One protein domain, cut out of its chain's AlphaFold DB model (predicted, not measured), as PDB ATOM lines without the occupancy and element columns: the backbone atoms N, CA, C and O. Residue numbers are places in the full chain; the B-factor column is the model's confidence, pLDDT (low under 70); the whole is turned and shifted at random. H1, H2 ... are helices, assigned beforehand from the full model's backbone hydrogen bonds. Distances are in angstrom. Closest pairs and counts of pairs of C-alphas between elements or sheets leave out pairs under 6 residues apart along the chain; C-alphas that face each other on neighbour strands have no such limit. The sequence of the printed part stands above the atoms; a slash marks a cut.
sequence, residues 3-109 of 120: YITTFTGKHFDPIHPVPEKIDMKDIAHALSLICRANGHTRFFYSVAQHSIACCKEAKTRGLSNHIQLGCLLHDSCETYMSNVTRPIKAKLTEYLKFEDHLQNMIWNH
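What this domain is: This is residues 3 to 109 of the 120 residues of an uncharacterized protein of Bacteroides ovatus CL03T12C18 (UniProt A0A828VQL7). A helical hairpin, H2 and H3, makes one end of the domain and the looping residues 3 to 23 the other; small H4 sits between H1 and long H6. The 107 printed residues hold six named helices, H1 to H6, and no named strand: all helix, compact, radius of gyration of the C-alphas 14.0 A, spans 38 by 31 by 27 A.

How they stand to each other: H1, residues 24 to 33, touches residues 47 to 49 alone of H2, residues 47 to 60; closest C-alphas Leu 31 and Ala 48, 4.8 A. H3, residues 65 to 73, forms a hairpin with H2, opposite ways at a shallow tilt of 17 degrees; closest C-alphas Ser 51 and Leu 72, 4.8 A. H4, residues 78 to 81, touches H1; closest C-alphas Thr 79 and Ala 30, 5.4 A. H6, residues 93 to 109, is close but not clearly touching H5, residues 86 to 89; closest C-alphas Leu 96 and Lys 89, 7.4 A. Every O i to N i+4 pair is within hydrogen-bond range in H2, H3 and H6, 5 of 6 in H1.

Where its parts are: H1 begins at C-alpha 24 (15.345, 112.834, -30.054). H2 spans 19.9 A. H6 spans 24.5 A, ending at C-alpha 109 (6.014, 115.515, -26.851).

The domain as a whole: The printed part has no cut. The link H1 to H2 is long. No printed residue is under 70 in pLDDT.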
ATOM      1  N   TYR A   3      19.542 111.924 -10.750       94.81
ATOM      2  CA  TYR A   3      19.502 112.131 -12.197       94.81
ATOM      3  C   TYR A   3      20.581 111.320 -12.918       94.81
ATOM      4  O   TYR A   3      21.616 110.983 -12.336       94.81
ATOM      5  N   ILE A   4      20.353 111.077 -14.206       95.19
ATOM      6  CA  ILE A   4      21.355 110.634 -15.179       95.19
ATOM      7  C   ILE A   4      21.800 111.816 -16.045       95.19
ATOM      8  O   ILE A   4      21.097 112.822 -16.142       95.19
ATOM      9  N   THR A   5      22.966 111.705 -16.681       97.06
ATOM     10  CA  THR A   5      23.415 112.679 -17.688       97.06
ATOM     11  C   THR A   5      23.247 112.070 -19.072       97.06
ATOM     12  O   THR A   5      23.757 110.981 -19.324       97.06
ATOM     13  N   THR A   6      22.503 112.747 -19.945       97.75
ATOM     14  CA  THR A   6      22.213 112.269 -21.301       97.75
ATOM     15  C   THR A   6      23.389 112.504 -22.250       97.75
ATOM     16  O   THR A   6      24.351 113.198 -21.914       97.75
ATOM     17  N   PHE A   7      23.307 111.953 -23.463       98.12
ATOM     18  CA  PHE A   7      24.324 112.118 -24.505       98.12
ATOM     19  C   PHE A   7      24.595 113.593 -24.846       98.12
ATOM     20  O   PHE A   7      25.740 114.003 -25.010       98.12
ATOM     21  N   THR A   8      23.549 114.413 -24.898       98.12
ATOM     22  CA  THR A   8      23.646 115.861 -25.133       98.12
ATOM     23  C   THR A   8      23.989 116.669 -23.875       98.12
ATOM     24  O   THR A   8      24.023 117.896 -23.928       98.12
ATOM     25  N   GLY A   9      24.254 116.006 -22.743       97.75
ATOM     26  CA  GLY A   9      24.692 116.634 -21.498       97.75
ATOM     27  C   GLY A   9      23.568 117.132 -20.586       97.75
ATOM     28  O   GLY A   9      23.841 117.879 -19.648       97.75
ATOM     29  N   LYS A  10      22.305 116.743 -20.816       97.06
ATOM     30  CA  LYS A  10      21.189 117.140 -19.939       97.06
ATOM     31  C   LYS A  10      21.170 116.292 -18.671       97.06
ATOM     32  O   LYS A  10      21.394 115.088 -18.727       97.06
ATOM     33  N   HIS A  11      20.819 116.892 -17.535       97.06
ATOM     34  CA  HIS A  11      20.492 116.140 -16.319       97.06
ATOM     35  C   HIS A  11      19.013 115.755 -16.315       97.06
ATOM     36  O   HIS A  11      18.146 116.634 -16.229       97.06
ATOM     37  N   PHE A  12      18.735 114.456 -16.393       97.00
ATOM     38  CA  PHE A  12      17.395 113.890 -16.508       97.00
ATOM     39  C   PHE A  12      17.058 113.039 -15.279       97.00
ATOM     40  O   PHE A  12      17.829 112.148 -14.931       97.00
ATOM     41  N   ASP A  13      15.926 113.312 -14.628       95.94
ATOM     42  CA  ASP A  13      15.375 112.492 -13.540       95.94
ATOM     43  C   ASP A  13      14.266 111.599 -14.126       95.94
ATOM     44  O   ASP A  13      13.219 112.125 -14.507       95.94
ATOM     45  N   PRO A  14      14.469 110.272 -14.240       92.94
ATOM     46  CA  PRO A  14      13.451 109.366 -14.774       92.94
ATOM     47  C   PRO A  14      12.215 109.201 -13.883       92.94
ATOM     48  O   PRO A  14      11.185 108.747 -14.368       92.94
ATOM     49  N   ILE A  15      12.310 109.546 -12.596       92.81
ATOM     50  CA  ILE A  15      11.203 109.466 -11.634       92.81
ATOM     51  C   ILE A  15      10.318 110.713 -11.729       92.81
ATOM     52  O   ILE A  15       9.100 110.618 -11.595       92.81
ATOM     53  N   HIS A  16      10.922 111.870 -12.008       94.19
ATOM     54  CA  HIS A  16      10.228 113.148 -12.189       94.19
ATOM     55  C   HIS A  16      10.616 113.791 -13.533       94.19
ATOM     56  O   HIS A  16      11.328 114.805 -13.555       94.19
ATOM     57  N   PRO A  17      10.195 113.200 -14.668       94.62
ATOM     58  CA  PRO A  17      10.594 113.682 -15.980       94.62
ATOM     59  C   PRO A  17       9.983 115.053 -16.288       94.62
ATOM     60  O   PRO A  17       8.893 115.404 -15.842       94.62
ATOM     61  N   VAL A  18      10.716 115.832 -17.080       94.81
ATOM     62  CA  VAL A  18      10.339 117.182 -17.509       94.81
ATOM     63  C   VAL A  18      10.307 117.178 -19.043       94.81
ATOM     64  O   VAL A  18      11.351 116.870 -19.632       94.81
ATOM     65  N   PRO A  19       9.169 117.483 -19.703       94.06
ATOM     66  CA  PRO A  19       9.017 117.335 -21.154       94.06
ATOM     67  C   PRO A  19      10.090 118.060 -21.971       94.06
ATOM     68  O   PRO A  19      10.588 117.530 -22.957       94.06
ATOM     69  N   GLU A  20      10.516 119.240 -21.527       95.44
ATOM     70  CA  GLU A  20      11.509 120.079 -22.207       95.44
ATOM     71  C   GLU A  20      12.917 119.460 -22.217       95.44
ATOM     72  O   GLU A  20      13.800 119.917 -22.945       95.44
ATOM     73  N   LYS A  21      13.156 118.431 -21.394       96.25
ATOM     74  CA  LYS A  21      14.427 117.699 -21.351       96.25
ATOM     75  C   LYS A  21      14.444 116.464 -22.249       96.25
ATOM     76  O   LYS A  21      15.504 115.852 -22.377       96.25
ATOM     77  N   ILE A  22      13.315 116.100 -22.855       96.81
ATOM     78  CA  ILE A  22      13.229 114.992 -23.804       96.81
ATOM     79  C   ILE A  22      13.829 115.452 -25.137       96.81
ATOM     80  O   ILE A  22      13.444 116.479 -25.682       96.81
ATOM     81  N   ASP A  23      14.793 114.697 -25.668       96.88
ATOM     82  CA  ASP A  23      15.459 115.029 -26.931       96.88
ATOM     83  C   ASP A  23      15.626 113.785 -27.802       96.88
ATOM     84  O   ASP A  23      16.135 112.750 -27.366       96.88
ATOM     85  N   MET A  24      15.233 113.906 -29.069       96.81
ATOM     86  CA  MET A  24      15.345 112.834 -30.054       96.81
ATOM     87  C   MET A  24      16.796 112.372 -30.260       96.81
ATOM     88  O   MET A  24      17.029 111.198 -30.533       96.81
ATOM     89  N   LYS A  25      17.790 113.258 -30.103       98.06
ATOM     90  CA  LYS A  25      19.213 112.893 -30.195       98.06
ATOM     91  C   LYS A  25      19.639 111.989 -29.045       98.06
ATOM     92  O   LYS A  25      20.398 111.051 -29.276       98.06
ATOM     93  N   ASP A  26      19.148 112.261 -27.838       98.31
ATOM     94  CA  ASP A  26      19.420 111.431 -26.663       98.31
ATOM     95  C   ASP A  26      18.774 110.050 -26.834       98.31
ATOM     96  O   ASP A  26      19.445 109.039 -26.629       98.31
ATOM     97  N   ILE A  27      17.521 110.015 -27.306       98.19
ATOM     98  CA  ILE A  27      16.787 108.774 -27.594       98.19
ATOM     99  C   ILE A  27      17.517 107.951 -28.657       98.19
ATOM    100  O   ILE A  27      17.909 106.813 -28.406       98.19
ATOM    101  N   ALA A  28      17.770 108.528 -29.832       98.19
ATOM    102  CA  ALA A  28      18.429 107.818 -30.923       98.19
ATOM    103  C   ALA A  28      19.819 107.296 -30.517       98.19
ATOM    104  O   ALA A  28      20.158 106.152 -30.827       98.19
ATOM    105  N   HIS A  29      20.607 108.106 -29.798       98.62
ATOM    106  CA  HIS A  29      21.930 107.701 -29.334       98.62
ATOM    107  C   HIS A  29      21.848 106.543 -28.336       98.62
ATOM    108  O   HIS A  29      22.450 105.495 -28.576       98.62
ATOM    109  N   ALA A  30      21.088 106.689 -27.248       98.38
ATOM    110  CA  ALA A  30      21.014 105.667 -26.210       98.38
ATOM    111  C   ALA A  30      20.417 104.360 -26.744       98.38
ATOM    112  O   ALA A  30      21.009 103.297 -26.561       98.38
ATOM    113  N   LEU A  31      19.298 104.423 -27.476       98.56
ATOM    114  CA  LEU A  31      18.655 103.225 -28.023       98.56
ATOM    115  C   LEU A  31      19.550 102.475 -29.017       98.56
ATOM    116  O   LEU A  31      19.396 101.263 -29.157       98.56
ATOM    117  N   SER A  32      20.488 103.152 -29.691       98.44
ATOM    118  CA  SER A  32      21.470 102.495 -30.569       98.44
ATOM    119  C   SER A  32      22.511 101.664 -29.812       98.44
ATOM    120  O   SER A  32      23.138 100.785 -30.402       98.44
ATOM    121  N   LEU A  33      22.669 101.910 -28.509       97.88
ATOM    122  CA  LEU A  33      23.656 101.271 -27.640       97.88
ATOM    123  C   LEU A  33      23.027 100.306 -26.622       97.88
ATOM    124  O   LEU A  33      23.708  99.399 -26.144       97.88
ATOM    125  N   ILE A  34      21.737 100.451 -26.307       97.81
ATOM    126  CA  ILE A  34      21.029  99.543 -25.396       97.81
ATOM    127  C   ILE A  34      20.797  98.201 -26.092       97.81
ATOM    128  O   ILE A  34      20.088  98.114 -27.096       97.81
ATOM    129  N   CYS A  35      21.402  97.143 -25.550       96.88
ATOM    130  CA  CYS A  35      21.292  95.787 -26.075       96.88
ATOM    131  C   CYS A  35      19.965  95.133 -25.669       96.88
ATOM    132  O   CYS A  35      19.594  95.148 -24.496       96.88
ATOM    133  N   ARG A  36      19.284  94.489 -26.618       95.50
ATOM    134  CA  ARG A  36      18.072  93.707 -26.356       95.50
ATOM    135  C   ARG A  36      18.382  92.296 -25.879       95.50
ATOM    136  O   ARG A  36      19.468  91.756 -26.089       95.50
ATOM    137  N   ALA A  37      17.367  91.678 -25.271       91.38
ATOM    138  CA  ALA A  37      17.397  90.293 -24.802       91.38
ATOM    139  C   ALA A  37      18.593  89.994 -23.878       91.38
ATOM    140  O   ALA A  37      19.114  88.880 -23.882       91.38
ATOM    141  N   ASN A  38      19.050  90.999 -23.117       94.00
ATOM    142  CA  ASN A  38      20.244  90.930 -22.271       94.00
ATOM    143  C   ASN A  38      21.491  90.393 -22.999       94.00
ATOM    144  O   ASN A  38      22.317  89.709 -22.401       94.00
ATOM    145  N   GLY A  39      21.625  90.658 -24.301       95.56
ATOM    146  CA  GLY A  39      22.772  90.190 -25.078       95.56
ATOM    147  C   GLY A  39      22.749  88.703 -25.435       95.56
ATOM    148  O   GLY A  39      23.714  88.215 -26.013       95.56
ATOM    149  N   HIS A  40      21.652  87.977 -25.192       95.94
ATOM    150  CA  HIS A  40      21.484  86.581 -25.624       95.94
ATOM    151  C   HIS A  40      21.137  86.464 -27.119       95.94
ATOM    152  O   HIS A  40      20.234  85.734 -27.526       95.94
ATOM    153  N   THR A  41      21.855  87.210 -27.953       94.38
ATOM    154  CA  THR A  41      21.745  87.207 -29.413       94.38
ATOM    155  C   THR A  41      23.119  86.927 -30.015       94.38
ATOM    156  O   THR A  41      24.147  87.200 -29.400       94.38
ATOM    157  N   ARG A  42      23.167  86.340 -31.217       96.06
ATOM    158  CA  ARG A  42      24.442  85.968 -31.862       96.06
ATOM    159  C   ARG A  42      25.319  87.182 -32.197       96.06
ATOM    160  O   ARG A  42      26.539  87.074 -32.205       96.06
ATOM    161  N   PHE A  43      24.685  88.308 -32.499       96.88
ATOM    162  CA  PHE A  43      25.317  89.585 -32.805       96.88
ATOM    163  C   PHE A  43      24.569  90.673 -32.048       96.88
ATOM    164  O   PHE A  43      23.373  90.517 -31.812       96.88
ATOM    165  N   PHE A  44      25.253  91.768 -31.715       97.81
ATOM    166  CA  PHE A  44      24.630  92.901 -31.038       97.81
ATOM    167  C   PHE A  44      23.347  93.337 -31.756       97.81
ATOM    168  O   PHE A  44      23.356  93.649 -32.949       97.81
ATOM    169  N   TYR A  45      22.252  93.344 -30.999       97.75
ATOM    170  CA  TYR A  45      20.944  93.780 -31.451       97.75
ATOM    171  C   TYR A  45      20.419  94.838 -30.487       97.75
ATOM    172  O   TYR A  45      20.125  94.549 -29.327       97.75
ATOM    173  N   SER A  46      20.366  96.075 -30.962       98.44
ATOM    174  CA  SER A  46      19.975  97.242 -30.179       98.44
ATOM    175  C   SER A  46      18.463  97.445 -30.137       98.44
ATOM    176  O   SER A  46      17.717  96.939 -30.982       98.44
ATOM    177  N   VAL A  47      18.008  98.247 -29.177       98.25
ATOM    178  CA  VAL A  47      16.618  98.716 -29.127       98.25
ATOM    179  C   VAL A  47      16.278  99.541 -30.371       98.25
ATOM    180  O   VAL A  47      15.238  99.309 -30.981       98.25
ATOM    181  N   ALA A  48      17.185 100.400 -30.849       98.44
ATOM    182  CA  ALA A  48      16.963 101.175 -32.072       98.44
ATOM    183  C   ALA A  48      16.767 100.286 -33.315       98.44
ATOM    184  O   ALA A  48      15.886 100.554 -34.136       98.44
ATOM    185  N   GLN A  49      17.552  99.210 -33.462       98.44
ATOM    186  CA  GLN A  49      17.373  98.258 -34.567       98.44
ATOM    187  C   GLN A  49      15.993  97.591 -34.524       98.44
ATOM    188  O   GLN A  49      15.356  97.449 -35.568       98.44
ATOM    189  N   HIS A  50      15.522  97.229 -33.330       98.06
ATOM    190  CA  HIS A  50      14.180  96.688 -33.123       98.06
ATOM    191  C   HIS A  50      13.083  97.683 -33.496       98.06
ATOM    192  O   HIS A  50      12.227  97.345 -34.309       98.06
ATOM    193  N   SER A  51      13.147  98.923 -33.010       98.19
ATOM    194  CA  SER A  51      12.154  99.951 -33.347       98.19
ATOM    195  C   SER A  51      12.081 100.225 -34.854       98.19
ATOM    196  O   SER A  51      10.994 100.323 -35.425       98.19
ATOM    197  N   ILE A  52      13.230 100.268 -35.541       98.56
ATOM    198  CA  ILE A  52      13.282 100.399 -37.006       98.56
ATOM    199  C   ILE A  52      12.650  99.181 -37.692       98.56
ATOM    200  O   ILE A  52      11.943  99.345 -38.688       98.56
ATOM    201  N   ALA A  53      12.897  97.965 -37.197       98.50
ATOM    202  CA  ALA A  53      12.297  96.751 -37.745       98.50
ATOM    203  C   ALA A  53      10.765  96.759 -37.594       98.50
ATOM    204  O   ALA A  53      10.069  96.502 -38.574       98.50
ATOM    205  N   CYS A  54      10.240  97.144 -36.426       98.44
ATOM    206  CA  CYS A  54       8.801  97.309 -36.193       98.44
ATOM    207  C   CYS A  54       8.179  98.348 -37.138       98.44
ATOM    208  O   CYS A  54       7.155  98.081 -37.761       98.44
ATOM    209  N   CYS A  55       8.823  99.505 -37.310       98.31
ATOM    210  CA  CYS A  55       8.366 100.544 -38.236       98.31
ATOM    211  C   CYS A  55       8.340 100.049 -39.697       98.31
ATOM    212  O   CYS A  55       7.361 100.259 -40.418       98.31
ATOM    213  N   LYS A  56       9.385  99.332 -40.138       98.62
ATOM    214  CA  LYS A  56       9.448  98.726 -41.481       98.62
ATOM    215  C   LYS A  56       8.369  97.669 -41.697       98.62
ATOM    216  O   LYS A  56       7.800  97.610 -42.788       98.62
ATOM    217  N   GLU A  57       8.083  96.859 -40.685       98.56
ATOM    218  CA  GLU A  57       7.004  95.872 -40.729       98.56
ATOM    219  C   GLU A  57       5.639  96.559 -40.873       98.56
ATOM    220  O   GLU A  57       4.883  96.233 -41.789       98.56
ATOM    221  N   ALA A  58       5.355  97.576 -40.051       98.19
ATOM    222  CA  ALA A  58       4.125  98.366 -40.141       98.19
ATOM    223  C   ALA A  58       3.953  99.005 -41.530       98.19
ATOM    224  O   ALA A  58       2.880  98.923 -42.131       98.19
ATOM    225  N   LYS A  59       5.034  99.565 -42.086       98.25
ATOM    226  CA  LYS A  59       5.048 100.116 -43.445       98.25
ATOM    227  C   LYS A  59       4.759  99.057 -44.509       98.25
ATOM    228  O   LYS A  59       3.995  99.311 -45.432       98.25
ATOM    229  N   THR A  60       5.357  97.872 -44.383       98.50
ATOM    230  CA  THR A  60       5.166  96.758 -45.330       98.50
ATOM    231  C   THR A  60       3.721  96.262 -45.327       98.50
ATOM    232  O   THR A  60       3.191  95.897 -46.373       98.50
ATOM    233  N   ARG A  61       3.053  96.322 -44.171       98.12
ATOM    234  CA  ARG A  61       1.626  96.008 -44.015       98.12
ATOM    235  C   ARG A  61       0.682  97.120 -44.486       98.12
ATOM    236  O   ARG A  61      -0.527  96.931 -44.429       98.12
ATOM    237  N   GLY A  62       1.206  98.263 -44.936       97.69
ATOM    238  CA  GLY A  62       0.398  99.398 -45.386       97.69
ATOM    239  C   GLY A  62      -0.307 100.154 -44.256       97.69
ATOM    240  O   GLY A  62      -1.321 100.798 -44.508       97.69
ATOM    241  N   LEU A  63       0.201 100.071 -43.020       97.38
ATOM    242  CA  LEU A  63      -0.370 100.788 -41.876       97.38
ATOM    243  C   LEU A  63      -0.085 102.294 -41.962       97.38
ATOM    244  O   LEU A  63       0.862 102.723 -42.631       97.38
ATOM    245  N   SER A  64      -0.898 103.098 -41.273       95.75
ATOM    246  CA  SER A  64      -0.811 104.562 -41.294       95.75
ATOM    247  C   SER A  64       0.576 105.064 -40.859       95.75
ATOM    248  O   SER A  64       1.305 104.400 -40.119       95.75
ATOM    249  N   ASN A  65       0.963 106.266 -41.306       94.25
ATOM    250  CA  ASN A  65       2.211 106.896 -40.850       94.25
ATOM    251  C   ASN A  65       2.220 107.098 -39.327       94.25
ATOM    252  O   ASN A  65       3.285 107.072 -38.714       94.25
ATOM    253  N   HIS A  66       1.039 107.270 -38.732       92.38
ATOM    254  CA  HIS A  66       0.850 107.382 -37.292       92.38
ATOM    255  C   HIS A  66       1.228 106.077 -36.575       92.38
ATOM    256  O   HIS A  66       2.110 106.092 -35.717       92.38
ATOM    257  N   ILE A  67       0.720 104.927 -37.036       94.62
ATOM    258  CA  ILE A  67       1.126 103.607 -36.523       94.62
ATOM    259  C   ILE A  67       2.619 103.340 -36.762       94.62
ATOM    260  O   ILE A  67       3.316 102.833 -35.880       94.62
ATOM    261  N   GLN A  68       3.145 103.689 -37.941       96.12
ATOM    262  CA  GLN A  68       4.573 103.534 -38.246       96.12
ATOM    263  C   GLN A  68       5.452 104.343 -37.282       96.12
ATOM    264  O   GLN A  68       6.482 103.839 -36.829       96.12
ATOM    265  N   LEU A  69       5.051 105.577 -36.961       95.00
ATOM    266  CA  LEU A  69       5.738 106.426 -35.992       95.00
ATOM    267  C   LEU A  69       5.608 105.866 -34.573       95.00
ATOM    268  O   LEU A  69       6.598 105.830 -33.842       95.00
ATOM    269  N   GLY A  70       4.439 105.336 -34.213       94.88
ATOM    270  CA  GLY A  70       4.250 104.677 -32.929       94.88
ATOM    271  C   GLY A  70       5.149 103.454 -32.758       94.88
ATOM    272  O   GLY A  70       5.825 103.319 -31.741       94.88
ATOM    273  N   CYS A  71       5.286 102.632 -33.798       96.88
ATOM    274  CA  CYS A  71       6.256 101.537 -33.837       96.88
ATOM    275  C   CYS A  71       7.708 102.021 -33.699       96.88
ATOM    276  O   CYS A  71       8.531 101.323 -33.110       96.88
ATOM    277  N   LEU A  72       8.047 103.202 -34.216       96.62
ATOM    278  CA  LEU A  72       9.395 103.753 -34.083       96.62
ATOM    279  C   LEU A  72       9.682 104.249 -32.656       96.62
ATOM    280  O   LEU A  72      10.816 104.135 -32.193       96.62
ATOM    281  N   LEU A  73       8.666 104.763 -31.955       96.62
ATOM    282  CA  LEU A  73       8.821 105.395 -30.644       96.62
ATOM    283  C   LEU A  73       8.405 104.526 -29.447       96.62
ATOM    284  O   LEU A  73       8.646 104.952 -28.318       96.62
ATOM    285  N   HIS A  74       7.836 103.334 -29.649       96.19
ATOM    286  CA  HIS A  74       7.244 102.524 -28.569       96.19
ATOM    287  C   HIS A  74       8.185 102.164 -27.405       96.19
ATOM    288  O   HIS A  74       7.723 102.090 -26.273       96.19
ATOM    289  N   ASP A  75       9.486 101.994 -27.666       97.19
ATOM    290  CA  ASP A  75      10.506 101.669 -26.652       97.19
ATOM    291  C   ASP A  75      11.345 102.917 -26.249       97.19
ATOM    292  O   ASP A  75      12.437 102.803 -25.694       97.19
ATOM    293  N   SER A  76      10.885 104.144 -26.540       97.44
ATOM    294  CA  SER A  76      11.686 105.369 -26.329       97.44
ATOM    295  C   SER A  76      12.019 105.657 -24.867       97.44
ATOM    296  O   SER A  76      13.100 106.184 -24.585       97.44
ATOM    297  N   CYS A  77      11.130 105.307 -23.935       96.81
ATOM    298  CA  CYS A  77      11.358 105.453 -22.495       96.81
ATOM    299  C   CYS A  77      12.602 104.691 -21.997       96.81
ATOM    300  O   CYS A  77      13.256 105.142 -21.051       96.81
ATOM    301  N   GLU A  78      13.006 103.608 -22.675       97.31
ATOM    302  CA  GLU A  78      14.180 102.805 -22.306       97.31
ATOM    303  C   GLU A  78      15.485 103.613 -22.354       97.31
ATOM    304  O   GLU A  78      16.427 103.299 -21.627       97.31
ATOM    305  N   THR A  79      15.512 104.711 -23.122       97.62
ATOM    306  CA  THR A  79      16.580 105.731 -23.126       97.62
ATOM    307  C   THR A  79      16.950 106.194 -21.718       97.62
ATOM    308  O   THR A  79      18.128 106.392 -21.423       97.62
ATOM    309  N   TYR A  80      15.948 106.377 -20.853       96.75
ATOM    310  CA  TYR A  80      16.116 106.949 -19.516       96.75
ATOM    311  C   TYR A  80      15.962 105.911 -18.397       96.75
ATOM    312  O   TYR A  80      16.350 106.184 -17.263       96.75
ATOM    313  N   MET A  81      15.406 104.731 -18.702       94.12
ATOM    314  CA  MET A  81      15.019 103.718 -17.708       94.12
ATOM    315  C   MET A  81      15.704 102.349 -17.866       94.12
ATOM    316  O   MET A  81      15.612 101.539 -16.947       94.12
ATOM    317  N   SER A  82      16.448 102.120 -18.958       90.62
ATOM    318  CA  SER A  82      17.030 100.828 -19.374       90.62
ATOM    319  C   SER A  82      16.013  99.815 -19.924       90.62
ATOM    320  O   SER A  82      14.862  99.781 -19.515       90.62
ATOM    321  N   ASN A  83      16.461  98.928 -20.823       92.44
ATOM    322  CA  ASN A  83      15.673  97.777 -21.285       92.44
ATOM    323  C   ASN A  83      15.620  96.704 -20.186       92.44
ATOM    324  O   ASN A  83      16.658  96.187 -19.769       92.44
ATOM    325  N   VAL A  84      14.418  96.346 -19.727       94.12
ATOM    326  CA  VAL A  84      14.207  95.269 -18.745       94.12
ATOM    327  C   VAL A  84      13.524  94.082 -19.414       94.12
ATOM    328  O   VAL A  84      12.490  94.217 -20.069       94.12
ATOM    329  N   THR A  85      14.066  92.876 -19.221       93.19
ATOM    330  CA  THR A  85      13.498  91.670 -19.832       93.19
ATOM    331  C   THR A  85      12.091  91.373 -19.320       93.19
ATOM    332  O   THR A  85      11.780  91.465 -18.131       93.19
ATOM    333  N   ARG A  86      11.222  90.953 -20.243       92.12
ATOM    334  CA  ARG A  86       9.790  90.742 -19.994       92.12
ATOM    335  C   ARG A  86       9.457  89.900 -18.745       92.12
ATOM    336  O   ARG A  86       8.550  90.311 -18.022       92.12
ATOM    337  N   PRO A  87      10.142  88.773 -18.443       92.31
ATOM    338  CA  PRO A  87       9.785  87.943 -17.288       92.31
ATOM    339  C   PRO A  87       9.940  88.656 -15.943       92.31
ATOM    340  O   PRO A  87       9.108  88.462 -15.059       92.31
ATOM    341  N   ILE A  88      10.981  89.487 -15.790       93.56
ATOM    342  CA  ILE A  88      11.216  90.226 -14.545       93.56
ATOM    343  C   ILE A  88      10.464  91.556 -14.526       93.56
ATOM    344  O   ILE A  88       9.935  91.930 -13.486       93.56
ATOM    345  N   LYS A  89      10.323  92.225 -15.679       93.94
ATOM    346  CA  LYS A  89       9.593  93.494 -15.821       93.94
ATOM    347  C   LYS A  89       8.164  93.407 -15.275       93.94
ATOM    348  O   LYS A  89       7.737  94.287 -14.538       93.94
ATOM    349  N   ALA A  90       7.471  92.293 -15.521       91.69
ATOM    350  CA  ALA A  90       6.124  92.037 -14.995       91.69
ATOM    351  C   ALA A  90       6.036  91.965 -13.454       91.69
ATOM    352  O   ALA A  90       4.938  91.929 -12.902       91.69
ATOM    353  N   LYS A  91       7.171  91.898 -12.749       96.25
ATOM    354  CA  LYS A  91       7.259  91.890 -11.281       96.25
ATOM    355  C   LYS A  91       7.684  93.241 -10.697       96.25
ATOM    356  O   LYS A  91       7.706  93.381  -9.479       96.25
ATOM    357  N   LEU A  92       8.008  94.227 -11.536       95.69
ATOM    358  CA  LEU A  92       8.496  95.542 -11.123       95.69
ATOM    359  C   LEU A  92       7.382  96.589 -11.253       95.69
ATOM    360  O   LEU A  92       7.368  97.387 -12.186       95.69
ATOM    361  N   THR A  93       6.432  96.591 -10.316       95.81
ATOM    362  CA  THR A  93       5.234  97.450 -10.387       95.81
ATOM    363  C   THR A  93       5.559  98.940 -10.515       95.81
ATOM    364  O   THR A  93       4.959  99.622 -11.339       95.81
ATOM    365  N   GLU A  94       6.517  99.454  -9.740       94.81
ATOM    366  CA  GLU A  94       6.901 100.872  -9.815       94.81
ATOM    367  C   GLU A  94       7.593 101.209 -11.138       94.81
ATOM    368  O   GLU A  94       7.303 102.237 -11.738       94.81
ATOM    369  N   TYR A  95       8.434 100.304 -11.649       94.88
ATOM    370  CA  TYR A  95       9.057 100.470 -12.962       94.88
ATOM    371  C   TYR A  95       7.993 100.606 -14.057       94.88
ATOM    372  O   TYR A  95       8.074 101.521 -14.864       94.88
ATOM    373  N   LEU A  96       6.965  99.749 -14.049       95.00
ATOM    374  CA  LEU A  96       5.873  99.808 -15.027       95.00
ATOM    375  C   LEU A  96       5.094 101.130 -14.961       95.00
ATOM    376  O   LEU A  96       4.716 101.657 -16.001       95.00
ATOM    377  N   LYS A  97       4.880 101.687 -13.761       95.56
ATOM    378  CA  LYS A  97       4.223 102.994 -13.595       95.56
ATOM    379  C   LYS A  97       5.058 104.132 -14.180       95.56
ATOM    380  O   LYS A  97       4.524 104.968 -14.900       95.56
ATOM    381  N   PHE A  98       6.353 104.171 -13.863       95.19
ATOM    382  CA  PHE A  98       7.253 105.195 -14.400       95.19
ATOM    383  C   PHE A  98       7.414 105.060 -15.914       95.19
ATOM    384  O   PHE A  98       7.445 106.066 -16.615       95.19
ATOM    385  N   GLU A  99       7.458 103.826 -16.415       95.38
ATOM    386  CA  GLU A  99       7.577 103.542 -17.836       95.38
ATOM    387  C   GLU A  99       6.352 104.031 -18.605       95.38
ATOM    388  O   GLU A  99       6.510 104.770 -19.570       95.38
ATOM    389  N   ASP A 100       5.146 103.687 -18.149       94.56
ATOM    390  CA  ASP A 100       3.901 104.150 -18.765       94.56
ATOM    391  C   ASP A 100       3.802 105.684 -18.744       94.56
ATOM    392  O   ASP A 100       3.547 106.317 -19.770       94.56
ATOM    393  N   HIS A 101       4.103 106.309 -17.601       95.56
ATOM    394  CA  HIS A 101       4.096 107.765 -17.479       95.56
ATOM    395  C   HIS A 101       5.079 108.441 -18.448       95.56
ATOM    396  O   HIS A 101       4.708 109.370 -19.172       95.56
ATOM    397  N   LEU A 102       6.327 107.970 -18.487       96.06
ATOM    398  CA  LEU A 102       7.368 108.546 -19.331       96.06
ATOM    399  C   LEU A 102       7.115 108.272 -20.816       96.06
ATOM    400  O   LEU A 102       7.315 109.161 -21.641       96.06
ATOM    401  N   GLN A 103       6.655 107.074 -21.171       96.12
ATOM    402  CA  GLN A 103       6.343 106.725 -22.551       96.12
ATOM    403  C   GLN A 103       5.194 107.586 -23.090       96.12
ATOM    404  O   GLN A 103       5.304 108.111 -24.198       96.12
ATOM    405  N   ASN A 104       4.151 107.824 -22.288       93.94
ATOM    406  CA  ASN A 104       3.066 108.746 -22.634       93.94
ATOM    407  C   ASN A 104       3.555 110.200 -22.747       93.94
ATOM    408  O   ASN A 104       3.145 110.927 -23.652       93.94
ATOM    409  N   MET A 105       4.469 110.638 -21.876       95.06
ATOM    410  CA  MET A 105       5.078 111.969 -21.978       95.06
ATOM    411  C   MET A 105       5.884 112.130 -23.275       95.06
ATOM    412  O   MET A 105       5.743 113.144 -23.955       95.06
ATOM    413  N   ILE A 106       6.694 111.130 -23.641       95.06
ATOM    414  CA  ILE A 106       7.456 111.115 -24.898       95.06
ATOM    415  C   ILE A 106       6.506 111.115 -26.099       95.06
ATOM    416  O   ILE A 106       6.735 111.862 -27.050       95.06
ATOM    417  N   TRP A 107       5.438 110.314 -26.043       92.94
ATOM    418  CA  TRP A 107       4.408 110.288 -27.076       92.94
ATOM    419  C   TRP A 107       3.836 111.683 -27.300       92.94
ATOM    420  O   TRP A 107       3.971 112.215 -28.393       92.94
ATOM    421  N   ASN A 108       3.307 112.317 -26.255       91.94
ATOM    422  CA  ASN A 108       2.693 113.642 -26.351       91.94
ATOM    423  C   ASN A 108       3.683 114.734 -26.785       91.94
ATOM    424  O   ASN A 108       3.288 115.721 -27.403       91.94
ATOM    425  N   HIS A 109       4.970 114.571 -26.462       91.38
ATOM    426  CA  HIS A 109       6.014 115.515 -26.851       91.38
ATOM    427  C   HIS A 109       6.315 115.478 -28.360       91.38
ATOM    428  O   HIS A 109       6.566 116.526 -28.953       91.38
TER     429      HIS A 109